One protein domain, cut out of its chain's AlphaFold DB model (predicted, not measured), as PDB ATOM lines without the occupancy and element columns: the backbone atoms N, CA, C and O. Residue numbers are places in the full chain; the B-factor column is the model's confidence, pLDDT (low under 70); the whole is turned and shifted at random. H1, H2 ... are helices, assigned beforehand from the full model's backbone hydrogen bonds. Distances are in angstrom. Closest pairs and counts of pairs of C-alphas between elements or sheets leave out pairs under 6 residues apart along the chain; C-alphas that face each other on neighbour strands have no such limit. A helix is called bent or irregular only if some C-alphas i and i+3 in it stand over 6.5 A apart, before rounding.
ATOM      1  N   GLU A   8     -35.974  32.084 -22.284       86.88
ATOM      2  CA  GLU A   8     -36.004  31.209 -21.114       86.88
ATOM      3  C   GLU A   8     -37.368  30.525 -20.952       86.88
ATOM      4  O   GLU A   8     -37.397  29.331 -20.666       86.88
ATOM      5  N   ASP A   9     -38.476  31.211 -21.274       81.38
ATOM      6  CA  ASP A   9     -39.805  30.584 -21.351       81.38
ATOM      7  C   ASP A   9     -39.816  29.441 -22.389       81.38
ATOM      8  O   ASP A   9     -40.368  28.366 -22.143       81.38
ATOM      9  N   VAL A  10     -39.153  29.635 -23.538       78.25
ATOM     10  CA  VAL A  10     -39.019  28.605 -24.585       78.25
ATOM     11  C   VAL A  10     -38.197  27.412 -24.090       78.25
ATOM     12  O   VAL A  10     -38.592  26.260 -24.281       78.25
ATOM     13  N   LYS A  11     -37.067  27.652 -23.416       74.44
ATOM     14  CA  LYS A  11     -36.243  26.572 -22.843       74.44
ATOM     15  C   LYS A  11     -36.983  25.801 -21.756       74.44
ATOM     16  O   LYS A  11     -36.858  24.578 -21.685       74.44
ATOM     17  N   GLU A  12     -37.745  26.488 -20.914       83.19
ATOM     18  CA  GLU A  12     -38.528  25.867 -19.850       83.19
ATOM     19  C   GLU A  12     -39.672  25.020 -20.424       83.19
ATOM     20  O   GLU A  12     -39.887  23.885 -19.988       83.19
ATOM     21  N   PHE A  13     -40.325  25.503 -21.486       80.50
ATOM     22  CA  PHE A  13     -41.303  24.737 -22.252       80.50
ATOM     23  C   PHE A  13     -40.693  23.461 -22.851       80.50
ATOM     24  O   PHE A  13     -41.246  22.374 -22.674       80.50
ATOM     25  N   ILE A  14     -39.522  23.558 -23.491       76.31
ATOM     26  CA  ILE A  14     -38.814  22.398 -24.054       76.31
ATOM     27  C   ILE A  14     -38.404  21.413 -22.950       76.31
ATOM     28  O   ILE A  14     -38.571  20.212 -23.111       76.31
ATOM     29  N   ARG A  15     -37.925  21.872 -21.790       76.81
ATOM     30  CA  ARG A  15     -37.598  20.962 -20.676       76.81
ATOM     31  C   ARG A  15     -38.834  20.243 -20.133       76.81
ATOM     32  O   ARG A  15     -38.763  19.058 -19.820       76.81
ATOM     33  N   LYS A  16     -39.959  20.953 -20.015       79.94
ATOM     34  CA  LYS A  16     -41.177  20.455 -19.363       79.94
ATOM     35  C   LYS A  16     -42.073  19.626 -20.277       79.94
ATOM     36  O   LYS A  16     -42.755  18.733 -19.795       79.94
ATOM     37  N   TYR A  17     -42.086  19.916 -21.571       72.44
ATOM     38  CA  TYR A  17     -42.970  19.261 -22.539       72.44
ATOM     39  C   TYR A  17     -42.225  18.682 -23.734       72.44
ATOM     40  O   TYR A  17     -42.807  17.909 -24.492       72.44
ATOM     41  N   GLY A  18     -40.941  18.996 -23.897       62.69
ATOM     42  CA  GLY A  18     -40.145  18.511 -25.016       62.69
ATOM     43  C   GLY A  18     -40.066  16.996 -25.062       62.69
ATOM     44  O   GLY A  18     -40.006  16.476 -26.157       62.69
ATOM     45  N   TYR A  19     -40.178  16.267 -23.944       64.38
ATOM     46  CA  TYR A  19     -40.263  14.800 -23.980       64.38
ATOM     47  C   TYR A  19     -41.583  14.297 -24.595       64.38
ATOM     48  O   TYR A  19     -41.575  13.318 -25.337       64.38
ATOM     49  N   LYS A  20     -42.702  14.987 -24.330       64.69
ATOM     50  CA  LYS A  20     -44.033  14.642 -24.848       64.69
ATOM     51  C   LYS A  20     -44.081  14.846 -26.358       64.69
ATOM     52  O   LYS A  20     -44.494  13.953 -27.084       64.69
ATOM     53  N   TYR A  21     -43.562  15.984 -26.809       61.94
ATOM     54  CA  TYR A  21     -43.453  16.280 -28.230       61.94
ATOM     55  C   TYR A  21     -42.263  15.581 -28.889       61.94
ATOM     56  O   TYR A  21     -42.289  15.403 -30.090       61.94
ATOM     57  N   SER A  22     -41.238  15.135 -28.154       64.44
ATOM     58  CA  SER A  22     -40.090  14.438 -28.759       64.44
ATOM     59  C   SER A  22     -40.476  13.102 -29.361       64.44
ATOM     60  O   SER A  22     -39.838  12.696 -30.319       64.44
ATOM     61  N   ILE A  23     -41.491  12.428 -28.813       65.38
ATOM     62  CA  ILE A  23     -41.969  11.157 -29.353       65.38
ATOM     63  C   ILE A  23     -42.757  11.423 -30.630       65.38
ATOM     64  O   ILE A  23     -42.390  10.891 -31.663       65.38
ATOM     65  N   GLU A  24     -43.741  12.321 -30.596       67.38
ATOM     66  CA  GLU A  24     -44.540  12.682 -31.778       67.38
ATOM     67  C   GLU A  24     -43.670  13.301 -32.888       67.38
ATOM     68  O   GLU A  24     -43.795  12.943 -34.055       67.38
ATOM     69  N   ILE A  25     -42.727  14.181 -32.533       65.94
ATOM     70  CA  ILE A  25     -41.755  14.758 -33.472       65.94
ATOM     71  C   ILE A  25     -40.839  13.666 -34.016       65.94
ATOM     72  O   ILE A  25     -40.576  13.661 -35.209       65.94
ATOM     73  N   ARG A  26     -40.344  12.742 -33.186       62.50
ATOM     74  CA  ARG A  26     -39.485  11.650 -33.662       62.50
ATOM     75  C   ARG A  26     -40.255  10.683 -34.557       62.50
ATOM     76  O   ARG A  26     -39.723  10.313 -35.585       62.50
ATOM     77  N   GLU A  27     -41.502  10.359 -34.239       70.62
ATOM     78  CA  GLU A  27     -42.375   9.537 -35.084       70.62
ATOM     79  C   GLU A  27     -42.678  10.209 -36.428       70.62
ATOM     80  O   GLU A  27     -42.699   9.538 -37.455       70.62
ATOM     81  N   GLU A  28     -42.890  11.528 -36.455       69.19
ATOM     82  CA  GLU A  28     -43.037  12.272 -37.710       69.19
ATOM     83  C   GLU A  28     -41.714  12.386 -38.479       69.19
ATOM     84  O   GLU A  28     -41.706  12.242 -39.699       69.19
ATOM     85  N   LEU A  29     -40.582  12.576 -37.794       64.31
ATOM     86  CA  LEU A  29     -39.254  12.568 -38.415       64.31
ATOM     87  C   LEU A  29     -38.886  11.180 -38.964       64.31
ATOM     88  O   LEU A  29     -38.276  11.105 -40.022       64.31
ATOM     89  N   ASP A  30     -39.303  10.102 -38.301       66.12
ATOM     90  CA  ASP A  30     -39.100   8.720 -38.745       66.12
ATOM     91  C   ASP A  30     -39.976   8.377 -39.969       66.12
ATOM     92  O   ASP A  30     -39.643   7.470 -40.735       66.12
ATOM     93  N   LYS A  31     -41.084   9.104 -40.191       75.12
ATOM     94  CA  LYS A  31     -41.888   9.018 -41.428       75.12
ATOM     95  C   LYS A  31     -41.260   9.777 -42.592       75.12
ATOM     96  O   LYS A  31     -41.597   9.495 -43.746       75.12
ATOM     97  N   LEU A  32     -40.392  10.751 -42.322       73.19
ATOM     98  CA  LEU A  32     -39.663  11.426 -43.383       73.19
ATOM     99  C   LEU A  32     -38.647  10.444 -43.959       73.19
ATOM    100  O   LEU A  32     -37.886   9.800 -43.240       73.19
ATOM    101  N   ARG A  33     -38.646  10.322 -45.288       68.38
ATOM    102  CA  ARG A  33     -37.630   9.561 -46.017       68.38
ATOM    103  C   ARG A  33     -36.250  10.004 -45.529       68.38
ATOM    104  O   ARG A  33     -35.955  11.198 -45.554       68.38
ATOM    105  N   THR A  34     -35.409   9.049 -45.141       72.12
ATOM    106  CA  THR A  34     -34.001   9.314 -44.840       72.12
ATOM    107  C   THR A  34     -33.364   9.932 -46.077       72.12
ATOM    108  O   THR A  34     -33.269   9.280 -47.120       72.12
ATOM    109  N   ILE A  35     -33.004  11.208 -45.983       74.94
ATOM    110  CA  ILE A  35     -32.346  11.930 -47.068       74.94
ATOM    111  C   ILE A  35     -30.929  11.364 -47.170       74.94
ATOM    112  O   ILE A  35     -30.185  11.400 -46.187       74.94
ATOM    113  N   SER A  36     -30.579  10.786 -48.317       79.19
ATOM    114  CA  SER A  36     -29.211  10.325 -48.559       79.19
ATOM    115  C   SER A  36     -28.301  11.501 -48.915       79.19
ATOM    116  O   SER A  36     -28.770  12.550 -49.357       79.19
ATOM    117  N   ASP A  37     -26.987  11.316 -48.792       80.31
ATOM    118  CA  ASP A  37     -26.013  12.309 -49.267       80.31
ATOM    119  C   ASP A  37     -26.219  12.633 -50.761       80.31
ATOM    120  O   ASP A  37     -26.104  13.782 -51.178       80.31
ATOM    121  N   GLU A  38     -26.634  11.638 -51.549       84.75
ATOM    122  CA  GLU A  38     -26.970  11.790 -52.968       84.75
ATOM    123  C   GLU A  38     -28.219  12.665 -53.185       84.75
ATOM    124  O   GLU A  38     -28.257  13.479 -54.107       84.75
ATOM    125  N   ASP A  39     -29.238  12.556 -52.326       82.38
ATOM    126  CA  ASP A  39     -30.414  13.433 -52.372       82.38
ATOM    127  C   ASP A  39     -30.044  14.889 -52.052       82.38
ATOM    128  O   ASP A  39     -30.540  15.812 -52.702       82.38
ATOM    129  N   ILE A  40     -29.145  15.096 -51.082       80.75
ATOM    130  CA  ILE A  40     -28.631  16.424 -50.719       80.75
ATOM    131  C   ILE A  40     -27.868  17.028 -51.899       80.75
ATOM    132  O   ILE A  40     -28.106  18.178 -52.269       80.75
ATOM    133  N   GLU A  41     -26.972  16.259 -52.513       85.50
ATOM    134  CA  GLU A  41     -26.144  16.720 -53.627       85.50
ATOM    135  C   GLU A  41     -26.990  17.036 -54.872       85.50
ATOM    136  O   GLU A  41     -26.781  18.056 -55.534       85.50
ATOM    137  N   ASN A  42     -28.020  16.231 -55.144       87.38
ATOM    138  CA  ASN A  42     -28.983  16.495 -56.210       87.38
ATOM    139  C   ASN A  42     -29.778  17.788 -55.977       87.38
ATOM    140  O   ASN A  42     -29.941  18.583 -56.907       87.38
ATOM    141  N   GLU A  43     -30.247  18.035 -54.753       85.12
ATOM    142  CA  GLU A  43     -30.998  19.252 -54.425       85.12
ATOM    143  C   GLU A  43     -30.105  20.504 -54.467       85.12
ATOM    144  O   GLU A  43     -30.506  21.538 -55.011       85.12
ATOM    145  N   LEU A  44     -28.866  20.403 -53.969       84.31
ATOM    146  CA  LEU A  44     -27.865  21.469 -54.050       84.31
ATOM    147  C   LEU A  44     -27.533  21.828 -55.499       84.31
ATOM    148  O   LEU A  44     -27.485  23.011 -55.830       84.31
ATOM    149  N   ASN A  45     -27.360  20.836 -56.375       85.06
ATOM    150  CA  ASN A  45     -27.104  21.069 -57.797       85.06
ATOM    151  C   ASN A  45     -28.317  21.682 -58.506       85.06
ATOM    152  O   ASN A  45     -28.177  22.624 -59.287       85.06
ATOM    153  N   LYS A  46     -29.523  21.192 -58.208       87.50
ATOM    154  CA  LYS A  46     -30.773  21.678 -58.805       87.50
ATOM    155  C   LYS A  46     -31.078  23.135 -58.446       87.50
ATOM    156  O   LYS A  46     -31.648  23.859 -59.261       87.50
ATOM    157  N   HIS A  47     -30.694  23.566 -57.247       87.56
ATOM    158  CA  HIS A  47     -30.962  24.910 -56.729       87.56
ATOM    159  C   HIS A  47     -29.694  25.754 -56.534       87.56
ATOM    160  O   HIS A  47     -29.739  26.789 -55.869       87.56
ATOM    161  N   TYR A  48     -28.584  25.358 -57.165       80.44
ATOM    162  CA  TYR A  48     -27.268  25.984 -57.020       80.44
ATOM    163  C   TYR A  48     -27.309  27.508 -57.186       80.44
ATOM    164  O   TYR A  48     -26.812  28.243 -56.335       80.44
ATOM    165  N   ASP A  49     -27.971  28.002 -58.235       78.88
ATOM    166  CA  ASP A  49     -28.068  29.441 -58.513       78.88
ATOM    167  C   ASP A  49     -28.840  30.214 -57.436       78.88
ATOM    168  O   ASP A  49     -28.541  31.378 -57.169       78.88
ATOM    169  N   LEU A  50     -29.846  29.583 -56.823       80.12
ATOM    170  CA  LEU A  50     -30.629  30.182 -55.745       80.12
ATOM    171  C   LEU A  50     -29.796  30.258 -54.464       80.12
ATOM    172  O   LEU A  50     -29.722  31.317 -53.845       80.12
ATOM    173  N   TYR A  51     -29.137  29.158 -54.097       78.62
ATOM    174  CA  TYR A  51     -28.296  29.111 -52.903       78.62
ATOM    175  C   TYR A  51     -27.077  30.022 -53.020       78.62
ATOM    176  O   TYR A  51     -26.735  30.701 -52.057       78.62
ATOM    177  N   LYS A  52     -26.475  30.122 -54.208       78.50
ATOM    178  CA  LYS A  52     -25.379  31.057 -54.474       78.50
ATOM    179  C   LYS A  52     -25.810  32.511 -54.280       78.50
ATOM    180  O   LYS A  52     -25.145  33.250 -53.569       78.50
ATOM    181  N   LYS A  53     -26.968  32.899 -54.824       75.94
ATOM    182  CA  LYS A  53     -27.522  34.251 -54.631       75.94
ATOM    183  C   LYS A  53     -27.815  34.575 -53.169       75.94
ATOM    184  O   LYS A  53     -27.674  35.725 -52.787       75.94
ATOM    185  N   LEU A  54     -28.240  33.590 -52.380       74.00
ATOM    186  CA  LEU A  54     -28.500  33.770 -50.951       74.00
ATOM    187  C   LEU A  54     -27.217  33.798 -50.111       74.00
ATOM    188  O   LEU A  54     -27.206  34.459 -49.084       74.00
ATOM    189  N   GLY A  55     -26.161  33.088 -50.520       71.38
ATOM    190  CA  GLY A  55     -24.859  33.110 -49.841       71.38
ATOM    191  C   GLY A  55     -24.013  34.346 -50.156       71.38
ATOM    192  O   GLY A  55     -23.162  34.716 -49.355       71.38
ATOM    193  N   ASP A  56     -24.262  34.980 -51.305       68.56
ATOM    194  CA  ASP A  56     -23.651  36.254 -51.703       68.56
ATOM    195  C   ASP A  56     -24.401  37.488 -51.131       68.56
ATOM    196  O   ASP A  56     -23.977  38.622 -51.376       68.56
ATOM    197  N   MET A  57     -25.509  37.284 -50.394       52.94
ATOM    198  CA  MET A  57     -26.257  38.315 -49.642       52.94
ATOM    199  C   MET A  57     -25.816  38.378 -48.179       52.94
ATOM    200  O   MET A  57     -25.752  39.516 -47.659       52.94
TER     201      MET A  57
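AT A GLANCE: This is residues 8 to 57 of the 57 residues of an uncharacterized protein of Clostridium thermobutyricum (UniProt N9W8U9). The chain makes a wide, open U with an empty middle: the first arm of the bent helix H1 forms one side, its second arm and the link after it run along the bottom, and H2 and H3 climb the other side. The printed part has 50 residues with three named helices, in the order H1, H2, H3, and no named strand; the class is all helix. It is extended, with a radius of gyration of the C-alphas of 17.1 A, and its outline is flat, spanning 42 by 29 by 11 A.

IN THESE COORDINATES: Begin with the longest helix, H1, residues 8 to 31, assigned as one helix by its hydrogen bonds but bent: C-alphas 16 and 19 are 7.4 A apart. Find C-alpha 8 at (-36.004, 31.209, -21.114); from there arm H1a, residues 8 to 16, runs 12.1 A. Arm H1b, residues 19 to 31, runs 18.5 A to C-alpha 31 at (-41.888, 9.018, -41.428). Further on are H2, residues 37 to 46, 14.2 A long, and H3, residues 48 to 55, 10.4 A long, ending with C-alpha 55 at (-24.859, 33.110, -49.841).

HOW THE PARTS SIT: At the bend, the lines of H1a and H1b are about perpendicular, at 79 degrees. H1b and H2 are apart, and both arms are apart from H3; H1a and H2 are apart too. Look at Leu 44 and Tyr 51: their C-alphas, the closest of H2 and H3, are 7.7 A apart. These two helices are close but not clearly touching, and about perpendicular at 87 degrees. Every O i to N i+4 pair is within hydrogen-bond range in H1a, H2 and H3; in H1b 7 of 9 are.

THE WHOLE: The two C-alphas farthest apart, those of Lys 16 and Asp 49, are 42.3 A apart. The printed part has no cut, and the links H1 to H2 and H2 to H3 are tight. The mean pLDDT of the printed part is 75.1; residues 18 to 26, 28 to 30, 33 and 56 to 57 are under 70.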